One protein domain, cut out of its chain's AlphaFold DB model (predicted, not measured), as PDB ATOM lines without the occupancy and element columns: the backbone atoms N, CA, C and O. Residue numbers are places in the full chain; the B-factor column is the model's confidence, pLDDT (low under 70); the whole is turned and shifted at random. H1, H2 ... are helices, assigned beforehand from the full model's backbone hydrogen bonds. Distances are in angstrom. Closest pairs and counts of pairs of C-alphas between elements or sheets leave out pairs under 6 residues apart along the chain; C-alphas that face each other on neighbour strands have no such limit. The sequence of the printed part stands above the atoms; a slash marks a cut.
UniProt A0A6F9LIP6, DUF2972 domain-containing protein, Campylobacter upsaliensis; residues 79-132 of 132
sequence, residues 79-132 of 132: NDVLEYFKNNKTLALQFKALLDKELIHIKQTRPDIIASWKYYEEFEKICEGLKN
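What this domain is: This is residues 79 to 132 of the 132 residues of the protein "DUF2972 domain-containing protein" of Campylobacter upsaliensis (UniProt A0A6F9LIP6). The chain makes a ring of five helices: H1 and H5 lie side by side at one end, the long H2 runs from them along one side, and the short H3 and H4 make the turn at the far end, from which H5 folds back. H5 packs on both H1 and H2. The 54 printed residues have the named helices H1 to H5 in that order and no named strand; the class is all helix. The whole is compact, with a radius of gyration of the C-alphas of 11.3 A, and elongated, spanning 32 by 20 by 18 A.

How they stand to each other: H1, residues 79 to 87, and H2, residues 89 to 102, only just touch, with 3 pairs of C-alphas within 8 A, and only at the corner; Phe 85 and Ala 92 have the closest C-alphas, 5.0 A, and H2 takes part with residues 91 to 92 alone. H1 touches H5, residues 118 to 129, at a shallow tilt of 11 degrees, the same way; the closest C-alphas, of Lys 86 and Ile 126, are 6.1 A apart. H5 touches H2 with residues 124 to 127 alone, at a steep tilt of 57 degrees, opposite ways; the closest C-alphas are those of Leu 93 and Cys 127, 6.3 A. H2 and H3, residues 104 to 109, meet only through their link. H3 and H4, residues 111 to 115, only just touch, with 3 such pairs, and only at the corner; the closest C-alphas are those of Lys 107 and Ile 114, 6.8 A. H4 and H5 are close but not clearly touching, with Ala 115 and Glu 121 closest at 7.4 A between C-alphas. H2 and H4 are apart, as are H3 and H5. In H1 to H5 every O i to N i+4 pair is within hydrogen-bond range.

Where its parts are: H1 begins at C-alpha 79 (59.146, -88.997, -27.060) and is 12.2 A long. H2 measures 20.1 A, to C-alpha 102 at (51.169, -105.617, -14.178). H5 measures 17.2 A and ends at C-alpha 129 (55.619, -102.924, -35.341).

The domain as a whole: The farthest C-alphas, of Asn 87 and Thr 109, are 32.5 A apart. The printed part has no cut, and its four links are tight. Mean pLDDT of the printed part is 94.5; residue 132, the chain's last, is under 70.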
ATOM      1  N   ASN A  79      58.760 -88.603 -25.701       94.06
ATOM      2  CA  ASN A  79      59.146 -88.997 -27.060       94.06
ATOM      3  C   ASN A  79      60.580 -89.531 -27.116       94.06
ATOM      4  O   ASN A  79      60.839 -90.463 -27.871       94.06
ATOM      5  N   ASP A  80      61.497 -89.002 -26.298       94.44
ATOM      6  CA  ASP A  80      62.871 -89.520 -26.226       94.44
ATOM      7  C   ASP A  80      62.878 -90.965 -25.706       94.44
ATOM      8  O   ASP A  80      63.612 -91.820 -26.204       94.44
ATOM      9  N   VAL A  81      62.007 -91.263 -24.735       95.12
ATOM     10  CA  VAL A  81      61.820 -92.621 -24.203       95.12
ATOM     11  C   VAL A  81      61.220 -93.548 -25.267       95.12
ATOM     12  O   VAL A  81      61.690 -94.674 -25.438       95.12
ATOM     13  N   LEU A  82      60.211 -93.087 -26.013       96.75
ATOM     14  CA  LEU A  82      59.605 -93.855 -27.106       96.75
ATOM     15  C   LEU A  82      60.602 -94.144 -28.233       96.75
ATOM     16  O   LEU A  82      60.699 -95.284 -28.691       96.75
ATOM     17  N   GLU A  83      61.386 -93.148 -28.642       96.44
ATOM     18  CA  GLU A  83      62.427 -93.302 -29.660       96.44
ATOM     19  C   GLU A  83      63.524 -94.264 -29.184       96.44
ATOM     20  O   GLU A  83      63.996 -95.111 -29.947       96.44
ATOM     21  N   TYR A  84      63.882 -94.224 -27.898       96.25
ATOM     22  CA  TYR A  84      64.798 -95.202 -27.322       96.25
ATOM     23  C   TYR A  84      64.247 -96.631 -27.419       96.25
ATOM     24  O   TYR A  84      64.971 -97.534 -27.844       96.25
ATOM     25  N   PHE A  85      62.970 -96.857 -27.095       97.00
ATOM     26  CA  PHE A  85      62.345 -98.176 -27.245       97.00
ATOM     27  C   PHE A  85      62.259 -98.633 -28.703       97.00
ATOM     28  O   PHE A  85      62.542 -99.795 -28.994       97.00
ATOM     29  N   LYS A  86      61.940 -97.724 -29.626       95.69
ATOM     30  CA  LYS A  86      61.906 -98.003 -31.067       95.69
ATOM     31  C   LYS A  86      63.253 -98.510 -31.587       95.69
ATOM     32  O   LYS A  86      63.289 -99.449 -32.377       95.69
ATOM     33  N   ASN A  87      64.349 -97.940 -31.087       96.00
ATOM     34  CA  ASN A  87      65.709 -98.325 -31.459       96.00
ATOM     35  C   ASN A  87      66.252 -99.536 -30.669       96.00
ATOM     36  O   ASN A  87      67.284-100.093 -31.036       96.00
ATOM     37  N   ASN A  88      65.558 -99.990 -29.618       96.38
ATOM     38  CA  ASN A  88      65.993-101.085 -28.744       96.38
ATOM     39  C   ASN A  88      64.921-102.178 -28.619       96.38
ATOM     40  O   ASN A  88      64.312-102.367 -27.562       96.38
ATOM     41  N   LYS A  89      64.735-102.955 -29.697       94.88
ATOM     42  CA  LYS A  89      63.687-103.989 -29.819       94.88
ATOM     43  C   LYS A  89      63.592-104.937 -28.621       94.88
ATOM     44  O   LYS A  89      62.505-105.149 -28.091       94.88
ATOM     45  N   THR A  90      64.716-105.513 -28.194       96.12
ATOM     46  CA  THR A  90      64.735-106.483 -27.087       96.12
ATOM     47  C   THR A  90      64.205-105.864 -25.798       96.12
ATOM     48  O   THR A  90      63.356-106.457 -25.136       96.12
ATOM     49  N   LEU A  91      64.660-104.651 -25.477       97.06
ATOM     50  CA  LEU A  91      64.244-103.944 -24.273       97.06
ATOM     51  C   LEU A  91      62.764-103.549 -24.340       97.06
ATOM     52  O   LEU A  91      62.043-103.743 -23.366       97.06
ATOM     53  N   ALA A  92      62.298-103.055 -25.491       97.12
ATOM     54  CA  ALA A  92      60.895-102.700 -25.691       97.12
ATOM     55  C   ALA A  92      59.966-103.899 -25.458       97.12
ATOM     56  O   ALA A  92      58.996-103.802 -24.709       97.12
ATOM     57  N   LEU A  93      60.294-105.062 -26.026       96.69
ATOM     58  CA  LEU A  93      59.478-106.266 -25.869       96.69
ATOM     59  C   LEU A  93      59.524-106.835 -24.444       96.69
ATOM     60  O   LEU A  93      58.493-107.287 -23.943       96.69
ATOM     61  N   GLN A  94      60.675-106.776 -23.768       97.25
ATOM     62  CA  GLN A  94      60.788-107.157 -22.355       97.25
ATOM     63  C   GLN A  94      59.947-106.245 -21.459       97.25
ATOM     64  O   GLN A  94      59.200-106.729 -20.607       97.25
ATOM     65  N   PHE A  95      60.026-104.932 -21.678       97.44
ATOM     66  CA  PHE A  95      59.246-103.960 -20.923       97.44
ATOM     67  C   PHE A  95      57.746-104.114 -21.187       97.44
ATOM     68  O   PHE A  95      56.954-104.105 -20.247       97.44
ATOM     69  N   LYS A  96      57.343-104.378 -22.437       96.62
ATOM     70  CA  LYS A  96      55.947-104.689 -22.763       96.62
ATOM     71  C   LYS A  96      55.451-105.925 -22.014       96.62
ATOM     72  O   LYS A  96      54.366-105.883 -21.450       96.62
ATOM     73  N   ALA A  97      56.227-107.008 -21.993       96.44
ATOM     74  CA  ALA A  97      55.828-108.232 -21.299       96.44
ATOM     75  C   ALA A  97      55.616-107.998 -19.794       96.44
ATOM     76  O   ALA A  97      54.683-108.549 -19.209       96.44
ATOM     77  N   LEU A  98      56.446-107.145 -19.180       97.50
ATOM     78  CA  LEU A  98      56.257-106.708 -17.800       97.50
ATOM     79  C   LEU A  98      54.947-105.923 -17.640       97.50
ATOM     80  O   LEU A  98      54.129-106.270 -16.791       97.50
ATOM     81  N   LEU A  99      54.708-104.910 -18.477       96.12
ATOM     82  CA  LEU A  99      53.496-104.088 -18.400       96.12
ATOM     83  C   LEU A  99      52.214-104.881 -18.676       96.12
ATOM     84  O   LEU A  99      51.217-104.668 -17.995       96.12
ATOM     85  N   ASP A 100      52.227-105.827 -19.616       95.31
ATOM     86  CA  ASP A 100      51.072-106.683 -19.903       95.31
ATOM     87  C   ASP A 100      50.652-107.507 -18.674       95.31
ATOM     88  O   ASP A 100      49.459-107.732 -18.465       95.31
ATOM     89  N   LYS A 101      51.618-107.914 -17.840       96.50
ATOM     90  CA  LYS A 101      51.355-108.610 -16.577       96.50
ATOM     91  C   LYS A 101      50.828-107.658 -15.504       96.50
ATOM     92  O   LYS A 101      49.805-107.948 -14.893       96.50
ATOM     93  N   GLU A 102      51.508-106.538 -15.274       95.56
ATOM     94  CA  GLU A 102      51.169-105.617 -14.178       95.56
ATOM     95  C   GLU A 102      49.853-104.862 -14.429       95.56
ATOM     96  O   GLU A 102      49.094-104.584 -13.502       95.56
ATOM     97  N   LEU A 103      49.530-104.569 -15.691       95.25
ATOM     98  CA  LEU A 103      48.338-103.801 -16.058       95.25
ATOM     99  C   LEU A 103      47.094-104.669 -16.292       95.25
ATOM    100  O   LEU A 103      46.037-104.116 -16.599       95.25
ATOM    101  N   ILE A 104      47.172-105.998 -16.140       95.50
ATOM    102  CA  ILE A 104      46.076-106.916 -16.501       95.50
ATOM    103  C   ILE A 104      44.747-106.554 -15.820       95.50
ATOM    104  O   ILE A 104      43.708-106.479 -16.476       95.50
ATOM    105  N   HIS A 105      44.777-106.246 -14.523       95.00
ATOM    106  CA  HIS A 105      43.575-105.908 -13.760       95.00
ATOM    107  C   HIS A 105      43.034-104.521 -14.105       95.00
ATOM    108  O   HIS A 105      41.818-104.333 -14.159       95.00
ATOM    109  N   ILE A 106      43.912-103.552 -14.377       93.56
ATOM    110  CA  ILE A 106      43.508-102.194 -14.764       93.56
ATOM    111  C   ILE A 106      42.870-102.227 -16.155       93.56
ATOM    112  O   ILE A 106      41.791-101.674 -16.335       93.56
ATOM    113  N   LYS A 107      43.457-102.965 -17.107       92.06
ATOM    114  CA  LYS A 107      42.875-103.183 -18.443       92.06
ATOM    115  C   LYS A 107      41.475-103.810 -18.366       92.06
ATOM    116  O   LYS A 107      40.613-103.459 -19.161       92.06
ATOM    117  N   GLN A 108      41.235-104.705 -17.404       94.50
ATOM    118  CA  GLN A 108      39.927-105.344 -17.201       94.50
ATOM    119  C   GLN A 108      38.900-104.435 -16.514       94.50
ATOM    120  O   GLN A 108      37.733-104.434 -16.892       94.50
ATOM    121  N   THR A 109      39.309-103.702 -15.477       96.56
ATOM    122  CA  THR A 109      38.374-102.988 -14.589       96.56
ATOM    123  C   THR A 109      38.185-101.525 -14.958       96.56
ATOM    124  O   THR A 109      37.108-100.980 -14.734       96.56
ATOM    125  N   ARG A 110      39.224-100.888 -15.505       94.31
ATOM    126  CA  ARG A 110      39.288 -99.460 -15.834       94.31
ATOM    127  C   ARG A 110      40.072 -99.219 -17.131       94.31
ATOM    128  O   ARG A 110      41.094 -98.525 -17.119       94.31
ATOM    129  N   PRO A 111      39.610 -99.778 -18.267       93.69
ATOM    130  CA  PRO A 111      40.258 -99.556 -19.560       93.69
ATOM    131  C   PRO A 111      40.291 -98.071 -19.955       93.69
ATOM    132  O   PRO A 111      41.204 -97.645 -20.654       93.69
ATOM    133  N   ASP A 112      39.346 -97.270 -19.454       95.19
ATOM    134  CA  ASP A 112      39.288 -95.818 -19.641       95.19
ATOM    135  C   ASP A 112      40.532 -95.091 -19.101       95.19
ATOM    136  O   ASP A 112      40.971 -94.105 -19.688       95.19
ATOM    137  N   ILE A 113      41.142 -95.599 -18.023       94.31
ATOM    138  CA  ILE A 113      42.382 -95.035 -17.474       94.31
ATOM    139  C   ILE A 113      43.544 -95.291 -18.432       94.31
ATOM    140  O   ILE A 113      44.316 -94.377 -18.705       94.31
ATOM    141  N   ILE A 114      43.649 -96.504 -18.980       93.50
ATOM    142  CA  ILE A 114      44.716 -96.857 -19.926       93.50
ATOM    143  C   ILE A 114      44.583 -96.043 -21.218       93.50
ATOM    144  O   ILE A 114      45.580 -95.515 -21.698       93.50
ATOM    145  N   ALA A 115      43.361 -95.853 -21.721       92.94
ATOM    146  CA  ALA A 115      43.091 -95.022 -22.898       92.94
ATOM    147  C   ALA A 115      43.459 -93.535 -22.700       92.94
ATOM    148  O   ALA A 115      43.637 -92.791 -23.659       92.94
ATOM    149  N   SER A 116      43.586 -93.071 -21.451       96.19
ATOM    150  CA  SER A 116      44.067 -91.714 -21.163       96.19
ATOM    151  C   SER A 116      45.595 -91.577 -21.280       96.19
ATOM    152  O   SER A 116      46.121 -90.463 -21.328       96.19
ATOM    153  N   TRP A 117      46.333 -92.691 -21.345       96.00
ATOM    154  CA  TRP A 117      47.795 -92.711 -21.381       96.00
ATOM    155  C   TRP A 117      48.325 -92.646 -22.814       96.00
ATOM    156  O   TRP A 117      48.825 -93.630 -23.359       96.00
ATOM    157  N   LYS A 118      48.289 -91.448 -23.405       96.44
ATOM    158  CA  LYS A 118      48.757 -91.173 -24.776       96.44
ATOM    159  C   LYS A 118      50.084 -91.869 -25.136       96.44
ATOM    160  O   LYS A 118      50.165 -92.579 -26.133       96.44
ATOM    161  N   TYR A 119      51.126 -91.690 -24.323       96.94
ATOM    162  CA  TYR A 119      52.454 -92.241 -24.627       96.94
ATOM    163  C   TYR A 119      52.535 -93.762 -24.456       96.94
ATOM    164  O   TYR A 119      53.341 -94.415 -25.112       96.94
ATOM    165  N   TYR A 120      51.682 -94.352 -23.614       96.44
ATOM    166  CA  TYR A 120      51.588 -95.805 -23.497       96.44
ATOM    167  C   TYR A 120      50.970 -96.423 -24.760       96.44
ATOM    168  O   TYR A 120      51.475 -97.430 -25.251       96.44
ATOM    169  N   GLU A 121      49.946 -95.792 -25.345       95.12
ATOM    170  CA  GLU A 121      49.380 -96.240 -26.627       95.12
ATOM    171  C   GLU A 121      50.405 -96.166 -27.769       95.12
ATOM    172  O   GLU A 121      50.493 -97.070 -28.602       95.12
ATOM    173  N   GLU A 122      51.207 -95.097 -27.817       97.00
ATOM    174  CA  GLU A 122      52.300 -94.968 -28.789       97.00
ATOM    175  C   GLU A 122      53.367 -96.057 -28.587       97.00
ATOM    176  O   GLU A 122      53.824 -96.667 -29.557       97.00
ATOM    177  N   PHE A 123      53.703 -96.377 -27.336       97.62
ATOM    178  CA  PHE A 123      54.594 -97.487 -27.001       97.62
ATOM    179  C   PHE A 123      54.041 -98.857 -27.437       97.62
ATOM    180  O   PHE A 123      54.793 -99.672 -27.986       97.62
ATOM    181  N   GLU A 124      52.744 -99.130 -27.241       95.88
ATOM    182  CA  GLU A 124      52.123-100.384 -27.695       95.88
ATOM    183  C   GLU A 124      52.225-100.535 -29.221       95.88
ATOM    184  O   GLU A 124      52.655-101.593 -29.688       95.88
ATOM    185  N   LYS A 125      51.970 -99.462 -29.987       96.19
ATOM    186  CA  LYS A 125      52.129 -99.440 -31.456       96.19
ATOM    187  C   LYS A 125      53.567 -99.717 -31.898       96.19
ATOM    188  O   LYS A 125      53.786-100.472 -32.846       96.19
ATOM    189  N   ILE A 126      54.558 -99.141 -31.208       96.12
ATOM    190  CA  ILE A 126      55.977 -99.438 -31.465       96.12
ATOM    191  C   ILE A 126      56.233-100.936 -31.278       96.12
ATOM    192  O   ILE A 126      56.809-101.584 -32.151       96.12
ATOM    193  N   CYS A 127      55.771-101.513 -30.170       96.56
ATOM    194  CA  CYS A 127      55.985-102.927 -29.894       96.56
ATOM    195  C   CYS A 127      55.279-103.857 -30.888       96.56
ATOM    196  O   CYS A 127      55.803-104.930 -31.180       96.56
ATOM    197  N   GLU A 128      54.103-103.483 -31.393       95.06
ATOM    198  CA  GLU A 128      53.413-104.212 -32.464       95.06
ATOM    199  C   GLU A 128      54.235-104.208 -33.756       95.06
ATOM    200  O   GLU A 128      54.468-105.272 -34.331       95.06
ATOM    201  N   GLY A 129      54.760-103.047 -34.160       93.06
ATOM    202  CA  GLY A 129      55.619-102.924 -35.341       93.06
ATOM    203  C   GLY A 129      56.925-103.718 -35.243       93.06
ATOM    204  O   GLY A 129      57.433-104.186 -36.256       93.06
ATOM    205  N   LEU A 130      57.445-103.923 -34.030       91.06
ATOM    206  CA  LEU A 130      58.662-104.700 -33.775       91.06
ATOM    207  C   LEU A 130      58.457-106.222 -33.785       91.06
ATOM    208  O   LEU A 130      59.448-106.956 -33.800       91.06
ATOM    209  N   LYS A 131      57.216-106.714 -33.696       76.56
ATOM    210  CA  LYS A 131      56.907-108.155 -33.722       76.56
ATOM    211  C   LYS A 131      56.836-108.723 -35.142       76.56
ATOM    212  O   LYS A 131      56.963-109.938 -35.286       76.56
ATOM    213  N   ASN A 132      56.654-107.850 -36.131       56.88
ATOM    214  CA  ASN A 132      56.738-108.160 -37.557       56.88
ATOM    215  C   ASN A 132      58.198-108.170 -38.033       56.88
ATOM    216  O   ASN A 132      58.447-108.811 -39.073       56.88
TER     217      ASN A 132